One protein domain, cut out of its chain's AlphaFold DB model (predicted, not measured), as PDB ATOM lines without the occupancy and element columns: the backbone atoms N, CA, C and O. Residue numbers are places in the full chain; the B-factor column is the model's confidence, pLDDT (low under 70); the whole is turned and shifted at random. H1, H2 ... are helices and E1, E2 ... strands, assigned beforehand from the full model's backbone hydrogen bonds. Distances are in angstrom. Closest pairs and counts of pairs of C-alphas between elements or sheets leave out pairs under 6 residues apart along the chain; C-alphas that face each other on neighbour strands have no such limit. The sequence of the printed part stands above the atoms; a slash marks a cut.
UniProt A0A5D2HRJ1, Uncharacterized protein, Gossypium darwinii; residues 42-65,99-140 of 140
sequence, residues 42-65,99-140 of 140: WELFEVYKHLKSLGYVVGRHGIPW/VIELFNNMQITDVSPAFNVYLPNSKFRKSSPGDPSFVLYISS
ATOM      1  N   TRP A  42     121.566 155.811 101.390       71.75
ATOM      2  CA  TRP A  42     121.569 155.541 102.832       71.75
ATOM      3  C   TRP A  42     121.828 156.825 103.633       71.75
ATOM      4  O   TRP A  42     121.219 157.074 104.673       71.75
ATOM      5  N   GLU A  43     122.645 157.702 103.071       76.62
ATOM      6  CA  GLU A  43     123.024 159.016 103.571       76.62
ATOM      7  C   GLU A  43     121.789 159.908 103.752       76.62
ATOM      8  O   GLU A  43     121.591 160.514 104.805       76.62
ATOM      9  N   LEU A  44     120.873 159.898 102.774       79.94
ATOM     10  CA  LEU A  44     119.583 160.589 102.870       79.94
ATOM     11  C   LEU A  44     118.755 160.115 104.057       79.94
ATOM     12  O   LEU A  44     118.016 160.903 104.653       79.94
ATOM     13  N   PHE A  45     118.816 158.821 104.372       80.94
ATOM     14  CA  PHE A  45     118.090 158.297 105.513       80.94
ATOM     15  C   PHE A  45     118.683 158.798 106.826       80.94
ATOM     16  O   PHE A  45     117.911 159.202 107.696       80.94
ATOM     17  N   GLU A  46     120.005 158.814 106.969       83.75
ATOM     18  CA  GLU A  46     120.634 159.324 108.187       83.75
ATOM     19  C   GLU A  46     120.354 160.822 108.376       83.75
ATOM     20  O   GLU A  46     119.959 161.226 109.472       83.75
ATOM     21  N   VAL A  47     120.397 161.628 107.307       87.81
ATOM     22  CA  VAL A  47     120.004 163.047 107.383       87.81
ATOM     23  C   VAL A  47     118.525 163.196 107.748       87.81
ATOM     24  O   VAL A  47     118.184 163.946 108.665       87.81
ATOM     25  N   TYR A  48     117.631 162.448 107.093       88.44
ATOM     26  CA  TYR A  48     116.204 162.446 107.424       88.44
ATOM     27  C   TYR A  48     115.974 162.096 108.900       88.44
ATOM     28  O   TYR A  48     115.249 162.795 109.604       88.44
ATOM     29  N   LYS A  49     116.602 161.022 109.384       87.06
ATOM     30  CA  LYS A  49     116.499 160.537 110.763       87.06
ATOM     31  C   LYS A  49     116.995 161.585 111.754       87.06
ATOM     32  O   LYS A  49     116.319 161.825 112.755       87.06
ATOM     33  N   HIS A  50     118.108 162.247 111.452       89.81
ATOM     34  CA  HIS A  50     118.635 163.327 112.274       89.81
ATOM     35  C   HIS A  50     117.669 164.523 112.331       89.81
ATOM     36  O   HIS A  50     117.252 164.916 113.421       89.81
ATOM     37  N   LEU A  51     117.193 165.022 111.185       92.19
ATOM     38  CA  LEU A  51     116.208 166.112 111.120       92.19
ATOM     39  C   LEU A  51     114.916 165.773 111.877       92.19
ATOM     40  O   LEU A  51     114.380 166.600 112.616       92.19
ATOM     41  N   LYS A  52     114.428 164.534 111.742       90.56
ATOM     42  CA  LYS A  52     113.264 164.049 112.492       90.56
ATOM     43  C   LYS A  52     113.507 164.039 114.000       90.56
ATOM     44  O   LYS A  52     112.591 164.407 114.730       90.56
ATOM     45  N   SER A  53     114.698 163.648 114.460       90.00
ATOM     46  CA  SER A  53     115.047 163.643 115.889       90.00
ATOM     47  C   SER A  53     115.071 165.045 116.502       90.00
ATOM     48  O   SER A  53     114.673 165.219 117.648       90.00
ATOM     49  N   LEU A  54     115.433 166.052 115.702       92.62
ATOM     50  CA  LEU A  54     115.401 167.465 116.082       92.62
ATOM     51  C   LEU A  54     113.987 168.078 116.024       92.62
ATOM     52  O   LEU A  54     113.801 169.249 116.342       92.62
ATOM     53  N   GLY A  55     112.975 167.310 115.606       92.81
ATOM     54  CA  GLY A  55     111.581 167.752 115.557       92.81
ATOM     55  C   GLY A  55     111.168 168.447 114.259       92.81
ATOM     56  O   GLY A  55     110.019 168.876 114.153       92.81
ATOM     57  N   TYR A  56     112.044 168.525 113.252       95.06
ATOM     58  CA  TYR A  56     111.679 169.114 111.966       95.06
ATOM     59  C   TYR A  56     110.598 168.289 111.256       95.06
ATOM     60  O   TYR A  56     110.481 167.053 111.381       95.06
ATOM     61  N   VAL A  57     109.807 168.988 110.447       94.69
ATOM     62  CA  VAL A  57     108.938 168.354 109.460       94.69
ATOM     63  C   VAL A  57     109.717 168.260 108.156       94.69
ATOM     64  O   VAL A  57     110.239 169.251 107.667       94.69
ATOM     65  N   VAL A  58     109.820 167.053 107.604       92.81
ATOM     66  CA  VAL A  58     110.647 166.768 106.427       92.81
ATOM     67  C   VAL A  58     109.761 166.128 105.366       92.81
ATOM     68  O   VAL A  58     109.163 165.078 105.616       92.81
ATOM     69  N   GLY A  59     109.640 166.774 104.208       90.50
ATOM     70  CA  GLY A  59     108.905 166.280 103.042       90.50
ATOM     71  C   GLY A  59     109.846 166.023 101.873       90.50
ATOM     72  O   GLY A  59     110.842 166.721 101.734       90.50
ATOM     73  N   ARG A  60     109.545 165.038 101.019       88.00
ATOM     74  CA  ARG A  60     110.315 164.830  99.781       88.00
ATOM     75  C   ARG A  60     110.064 165.978  98.814       88.00
ATOM     76  O   ARG A  60     108.913 166.352  98.598       88.00
ATOM     77  N   HIS A  61     111.133 166.512  98.239       87.94
ATOM     78  CA  HIS A  61     111.020 167.546  97.226       87.94
ATOM     79  C   HIS A  61     110.297 167.001  95.984       87.94
ATOM     80  O   HIS A  61     110.443 165.828  95.644       87.94
ATOM     81  N   GLY A  62     109.446 167.820  95.360       82.94
ATOM     82  CA  GLY A  62     108.658 167.441  94.178       82.94
ATOM     83  C   GLY A  62     107.561 166.389  94.408       82.94
ATOM     84  O   GLY A  62     106.808 166.085  93.487       82.94
ATOM     85  N   ILE A  63     107.431 165.835  95.619       82.12
ATOM     86  CA  ILE A  63     106.426 164.818  95.938       82.12
ATOM     87  C   ILE A  63     105.320 165.440  96.796       82.12
ATOM     88  O   ILE A  63     105.592 165.860  97.925       82.12
ATOM     89  N   PRO A  64     104.062 165.452  96.319       82.62
ATOM     90  CA  PRO A  64     102.945 165.972  97.092       82.62
ATOM     91  C   PRO A  64     102.742 165.214  98.406       82.62
ATOM     92  O   PRO A  64     102.937 163.998  98.498       82.62
ATOM     93  N   TRP A  65     102.279 165.928  99.430       83.25
ATOM     94  CA  TRP A  65     101.852 165.301 100.674       83.25
ATOM     95  C   TRP A  65     100.620 164.429 100.440       83.25
ATOM     96  O   TRP A  65      99.664 164.839  99.785       83.25
ATOM     97  N   VAL A  99     135.518 175.871 107.716       52.81
ATOM     98  CA  VAL A  99     134.581 174.940 107.078       52.81
ATOM     99  C   VAL A  99     133.869 175.620 105.888       52.81
ATOM    100  O   VAL A  99     133.541 174.963 104.908       52.81
ATOM    101  N   ILE A 100     133.720 176.950 105.937       49.84
ATOM    102  CA  ILE A 100     133.194 177.818 104.876       49.84
ATOM    103  C   ILE A 100     134.044 177.759 103.595       49.84
ATOM    104  O   ILE A 100     133.491 177.625 102.511       49.84
ATOM    105  N   GLU A 101     135.370 177.808 103.696       47.47
ATOM    106  CA  GLU A 101     136.291 177.735 102.552       47.47
ATOM    107  C   GLU A 101     136.270 176.337 101.909       47.47
ATOM    108  O   GLU A 101     136.266 176.193 100.687       47.47
ATOM    109  N   LEU A 102     136.146 175.293 102.741       54.72
ATOM    110  CA  LEU A 102     135.979 173.911 102.291       54.72
ATOM    111  C   LEU A 102     134.652 173.711 101.534       54.72
ATOM    112  O   LEU A 102     134.628 173.010 100.524       54.72
ATOM    113  N   PHE A 103     133.565 174.349 101.990       55.25
ATOM    114  CA  PHE A 103     132.277 174.349 101.287       55.25
ATOM    115  C   PHE A 103     132.303 175.188 100.006       55.25
ATOM    116  O   PHE A 103     131.706 174.776  99.016       55.25
ATOM    117  N   ASN A 104     133.010 176.321  99.993       55.28
ATOM    118  CA  ASN A 104     133.140 177.173  98.806       55.28
ATOM    119  C   ASN A 104     133.921 176.481  97.679       55.28
ATOM    120  O   ASN A 104     133.599 176.655  96.507       55.28
ATOM    121  N   ASN A 105     134.911 175.656  98.034       50.25
ATOM    122  CA  ASN A 105     135.708 174.883  97.077       50.25
ATOM    123  C   ASN A 105     135.024 173.577  96.635       50.25
ATOM    124  O   ASN A 105     135.499 172.905  95.715       50.25
ATOM    125  N   MET A 106     133.914 173.202  97.275       52.50
ATOM    126  CA  MET A 106     133.128 172.035  96.902       52.50
ATOM    127  C   MET A 106     132.309 172.379  95.654       52.50
ATOM    128  O   MET A 106     131.209 172.916  95.740       52.50
ATOM    129  N   GLN A 107     132.858 172.093  94.471       49.19
ATOM    130  CA  GLN A 107     132.120 172.226  93.215       49.19
ATOM    131  C   GLN A 107     131.024 171.165  93.161       49.19
ATOM    132  O   GLN A 107     131.276 170.003  92.849       49.19
ATOM    133  N   ILE A 108     129.800 171.569  93.492       55.31
ATOM    134  CA  ILE A 108     128.643 170.696  93.408       55.31
ATOM    135  C   ILE A 108     128.000 170.857  92.030       55.31
ATOM    136  O   ILE A 108     127.161 171.729  91.825       55.31
ATOM    137  N   THR A 109     128.439 170.051  91.068       56.56
ATOM    138  CA  THR A 109     128.031 170.180  89.660       56.56
ATOM    139  C   THR A 109     126.641 169.611  89.377       56.56
ATOM    140  O   THR A 109     125.918 170.183  88.570       56.56
ATOM    141  N   ASP A 110     126.242 168.543  90.077       60.88
ATOM    142  CA  ASP A 110     124.923 167.913  89.953       60.88
ATOM    143  C   ASP A 110     124.254 167.806  91.326       60.88
ATOM    144  O   ASP A 110     124.451 166.848  92.080       60.88
ATOM    145  N   VAL A 111     123.457 168.821  91.669       70.38
ATOM    146  CA  VAL A 111     122.647 168.829  92.891       70.38
ATOM    147  C   VAL A 111     121.183 168.618  92.590       70.38
ATOM    148  O   VAL A 111     120.531 169.442  91.957       70.38
ATOM    149  N   SER A 112     120.641 167.528  93.129       78.81
ATOM    150  CA  SER A 112     119.202 167.292  93.114       78.81
ATOM    151  C   SER A 112     118.594 167.656  94.474       78.81
ATOM    152  O   SER A 112     119.128 167.270  95.522       78.81
ATOM    153  N   PRO A 113     117.487 168.419  94.505       85.06
ATOM    154  CA  PRO A 113     116.793 168.709  95.749       85.06
ATOM    155  C   PRO A 113     116.127 167.436  96.281       85.06
ATOM    156  O   PRO A 113     115.360 166.767  95.588       85.06
ATOM    157  N   ALA A 114     116.390 167.112  97.544       86.31
ATOM    158  CA  ALA A 114     115.899 165.901  98.188       86.31
ATOM    159  C   ALA A 114     114.724 166.152  99.125       86.31
ATOM    160  O   ALA A 114     113.707 165.449  99.059       86.31
ATOM    161  N   PHE A 115     114.854 167.141 100.014       90.69
ATOM    162  CA  PHE A 115     113.861 167.400 101.051       90.69
ATOM    163  C   PHE A 115     113.514 168.877 101.189       90.69
ATOM    164  O   PHE A 115     114.387 169.731 101.253       90.69
ATOM    165  N   ASN A 116     112.223 169.141 101.360       93.12
ATOM    166  CA  ASN A 116     111.699 170.398 101.876       93.12
ATOM    167  C   ASN A 116     111.585 170.272 103.402       93.12
ATOM    168  O   ASN A 116     110.883 169.375 103.889       93.12
ATOM    169  N   VAL A 117     112.276 171.136 104.148       94.31
ATOM    170  CA  VAL A 117     112.363 171.065 105.614       94.31
ATOM    171  C   VAL A 117     111.648 172.254 106.250       94.31
ATOM    172  O   VAL A 117     111.859 173.392 105.849       94.31
ATOM    173  N   TYR A 118     110.809 171.994 107.253       95.25
ATOM    174  CA  TYR A 118     109.999 172.999 107.946       95.25
ATOM    175  C   TYR A 118     110.249 172.958 109.454       95.25
ATOM    176  O   TYR A 118     110.489 171.884 110.021       95.25
ATOM    177  N   LEU A 119     110.137 174.122 110.100       93.56
ATOM    178  CA  LEU A 119     110.430 174.304 111.522       93.56
ATOM    179  C   LEU A 119     109.667 173.333 112.446       93.56
ATOM    180  O   LEU A 119     108.472 173.072 112.226       93.56
ATOM    181  N   PRO A 120     110.316 172.872 113.533       91.88
ATOM    182  CA  PRO A 120     109.653 172.167 114.624       91.88
ATOM    183  C   PRO A 120     108.540 173.013 115.247       91.88
ATOM    184  O   PRO A 120     108.628 174.239 115.282       91.88
ATOM    185  N   ASN A 121     107.494 172.360 115.765       80.56
ATOM    186  CA  ASN A 121     106.357 173.005 116.445       80.56
ATOM    187  C   ASN A 121     105.646 174.110 115.639       80.56
ATOM    188  O   ASN A 121     104.855 174.878 116.189       80.56
ATOM    189  N   SER A 122     105.881 174.181 114.329       73.12
ATOM    190  CA  SER A 122     105.080 175.015 113.444       73.12
ATOM    191  C   SER A 122     103.639 174.494 113.427       73.12
ATOM    192  O   SER A 122     103.382 173.302 113.622       73.12
ATOM    193  N   LYS A 123     102.665 175.374 113.162       86.38
ATOM    194  CA  LYS A 123     101.262 174.992 112.899       86.38
ATOM    195  C   LYS A 123     101.135 174.309 111.523       86.38
ATOM    196  O   LYS A 123     100.269 174.661 110.725       86.38
ATOM    197  N   PHE A 124     102.037 173.369 111.237       89.62
ATOM    198  CA  PHE A 124     102.223 172.722 109.953       89.62
ATOM    199  C   PHE A 124     100.955 171.987 109.526       89.62
ATOM    200  O   PHE A 124     100.398 171.177 110.271       89.62
ATOM    201  N   ARG A 125     100.521 172.232 108.289       90.00
ATOM    202  CA  ARG A 125      99.390 171.537 107.673       90.00
ATOM    203  C   ARG A 125      99.851 170.891 106.381       90.00
ATOM    204  O   ARG A 125     100.269 171.580 105.468       90.00
ATOM    205  N   LYS A 126      99.692 169.572 106.249       86.94
ATOM    206  CA  LYS A 126     100.062 168.844 105.017       86.94
ATOM    207  C   LYS A 126      99.359 169.371 103.759       86.94
ATOM    208  O   LYS A 126      99.943 169.331 102.687       86.94
ATOM    209  N   SER A 127      98.122 169.851 103.890       84.69
ATOM    210  CA  SER A 127      97.345 170.432 102.786       84.69
ATOM    211  C   SER A 127      97.778 171.848 102.401       84.69
ATOM    212  O   SER A 127      97.417 172.319 101.332       84.69
ATOM    213  N   SER A 128      98.510 172.533 103.278       86.19
ATOM    214  CA  SER A 128      99.005 173.892 103.073       86.19
ATOM    215  C   SER A 128     100.306 174.049 103.865       86.19
ATOM    216  O   SER A 128     100.304 174.687 104.922       86.19
ATOM    217  N   PRO A 129     101.394 173.395 103.416       85.88
ATOM    218  CA  PRO A 129     102.635 173.307 104.183       85.88
ATOM    219  C   PRO A 129     103.348 174.659 104.327       85.88
ATOM    220  O   PRO A 129     104.142 174.813 105.250       85.88
ATOM    221  N   GLY A 130     103.015 175.635 103.472       89.12
ATOM    222  CA  GLY A 130     103.730 176.905 103.375       89.12
ATOM    223  C   GLY A 130     105.099 176.725 102.724       89.12
ATOM    224  O   GLY A 130     105.370 175.677 102.131       89.12
ATOM    225  N   ASP A 131     105.950 177.736 102.856       91.50
ATOM    226  CA  ASP A 131     107.317 177.679 102.348       91.50
ATOM    227  C   ASP A 131     108.222 176.867 103.287       91.50
ATOM    228  O   ASP A 131     108.098 176.960 104.518       91.50
ATOM    229  N   PRO A 132     109.137 176.049 102.739       93.62
ATOM    230  CA  PRO A 132     110.145 175.382 103.544       93.62
ATOM    231  C   PRO A 132     111.104 176.405 104.157       93.62
ATOM    232  O   PRO A 132     111.444 177.413 103.550       93.62
ATOM    233  N   SER A 133     111.597 176.105 105.356       93.94
ATOM    234  CA  SER A 133     112.652 176.887 106.009       93.94
ATOM    235  C   SER A 133     113.976 176.768 105.261       93.94
ATOM    236  O   SER A 133     114.724 177.734 105.176       93.94
ATOM    237  N   PHE A 134     114.256 175.578 104.728       93.94
ATOM    238  CA  PHE A 134     115.356 175.328 103.804       93.94
ATOM    239  C   PHE A 134     115.078 174.073 102.967       93.94
ATOM    240  O   PHE A 134     114.259 173.219 103.333       93.94
ATOM    241  N   VAL A 135     115.776 173.959 101.838       91.38
ATOM    242  CA  VAL A 135     115.743 172.787 100.956       91.38
ATOM    243  C   VAL A 135     117.078 172.062 101.075       91.38
ATOM    244  O   VAL A 135     118.132 172.674 100.928       91.38
ATOM    245  N   LEU A 136     117.038 170.762 101.367       90.06
ATOM    246  CA  LEU A 136     118.228 169.920 101.381       90.06
ATOM    247  C   LEU A 136     118.515 169.431  99.963       90.06
ATOM    248  O   LEU A 136     117.646 168.807  99.350       90.06
ATOM    249  N   TYR A 137     119.740 169.645  99.504       86.62
ATOM    250  CA  TYR A 137     120.260 169.125  98.246       86.62
ATOM    251  C   TYR A 137     121.263 167.998  98.499       86.62
ATOM    252  O   TYR A 137     121.874 167.930  99.566       86.62
ATOM    253  N   ILE A 138     121.420 167.118  97.514       75.62
ATOM    254  CA  ILE A 138     122.436 166.063  97.512       75.62
ATOM    255  C   ILE A 138     123.285 166.233  96.266       75.62
ATOM    256  O   ILE A 138     122.732 166.335  95.170       75.62
ATOM    257  N   SER A 139     124.598 166.214  96.455       68.81
ATOM    258  CA  SER A 139     125.575 166.004  95.395       68.81
ATOM    259  C   SER A 139     125.707 164.504  95.132       68.81
ATOM    260  O   SER A 139     125.896 163.754  96.096       68.81
ATOM    261  N   SER A 140     125.592 164.059  93.878       57.31
ATOM    262  CA  SER A 140     125.973 162.683  93.513       57.31
ATOM    263  C   SER A 140     127.466 162.562  93.269       57.31
ATOM    264  O   SER A 140     127.988 163.475  92.591       57.31
TER     265      SER A 140
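What this domain is: This is residues 42 to 65 and 99 to 140 of the 140 residues of an uncharacterized protein of Gossypium darwinii (UniProt A0A5D2HRJ1). One helix, H1, lies over one face of a small three-stranded sheet and runs along its strands, while no named helix covers the other face. The free residues 99 to 105, most of them in the short helix H2, stick out at one end of the long axis, and the long loop of residues 119 to 133 reaches out at the other. The printed part has 66 residues, with two named helices and three named strands in the order H1, E1, H2, E2, E3; the sheet's order is E1, E2, E3, all antiparallel, and the class is mixed, helices and strands. The whole is elongated, 38 by 23 by 23 A, and only just loose, close to compact, with a radius of gyration of the C-alphas of 13.4 A.

Where its parts are: H1, residues 42 to 53, is 16.7 A long and begins with C-alpha 42 at (121.569, 155.541, 102.832). E1 is residues 57 to 60, 10.4 A. After the cut, H2 is residues 99 to 104, 8.7 A, with C-alpha 99 at (134.581, 174.940, 107.078). E2, residues 111 to 118, is 20.1 A long and bends by 51 degrees at residue 114. E3, residues 134 to 139, is 16.2 A long and ends with C-alpha 139 at (125.575, 166.004, 95.395).

How they stand to each other: The inner strand E2 is antiparallel to both edge strands. Beside E1, at 149 degrees, N 59 and O 116 are within hydrogen-bond range at 2.9 A, and N 118 and O 57 at 2.8 A. E2 and E3 form a hairpin, at 153 degrees, with N 114 and O 136 at 2.8 A and N 138 and O 112 at 3.0 A. H1 is on the sheet at a height of 9.9 A. It lies over E2, and only just not over E1, on which 2 of its C-alphas fall; on the local plane it runs along E2 at 13 degrees. The closest C-alphas of H1 and E1 are those of Tyr 48 and Val 58, 7.1 A apart. H1 and E3 are near each other, with 6 pairs of C-alphas within 10 A. H2 is not on the sheet and is apart from H1 and E3. In H1 and H2 every O i to N i+4 pair is within hydrogen-bond range.

The domain as a whole: The two C-alphas farthest apart, those of Glu 101 and Ser 127, are 39.6 A apart. Residues 66 to 98 are not printed, and C-alphas 65 and 99 are 34.7 A apart across that cut. The link from H1 to E1 is tight, that from H2 to E2 short, and that from E2 to E3 long, with 15 residues. Mean pLDDT of the printed part is 80.3; residues 99 to 110 and 139 to 140 are under 70.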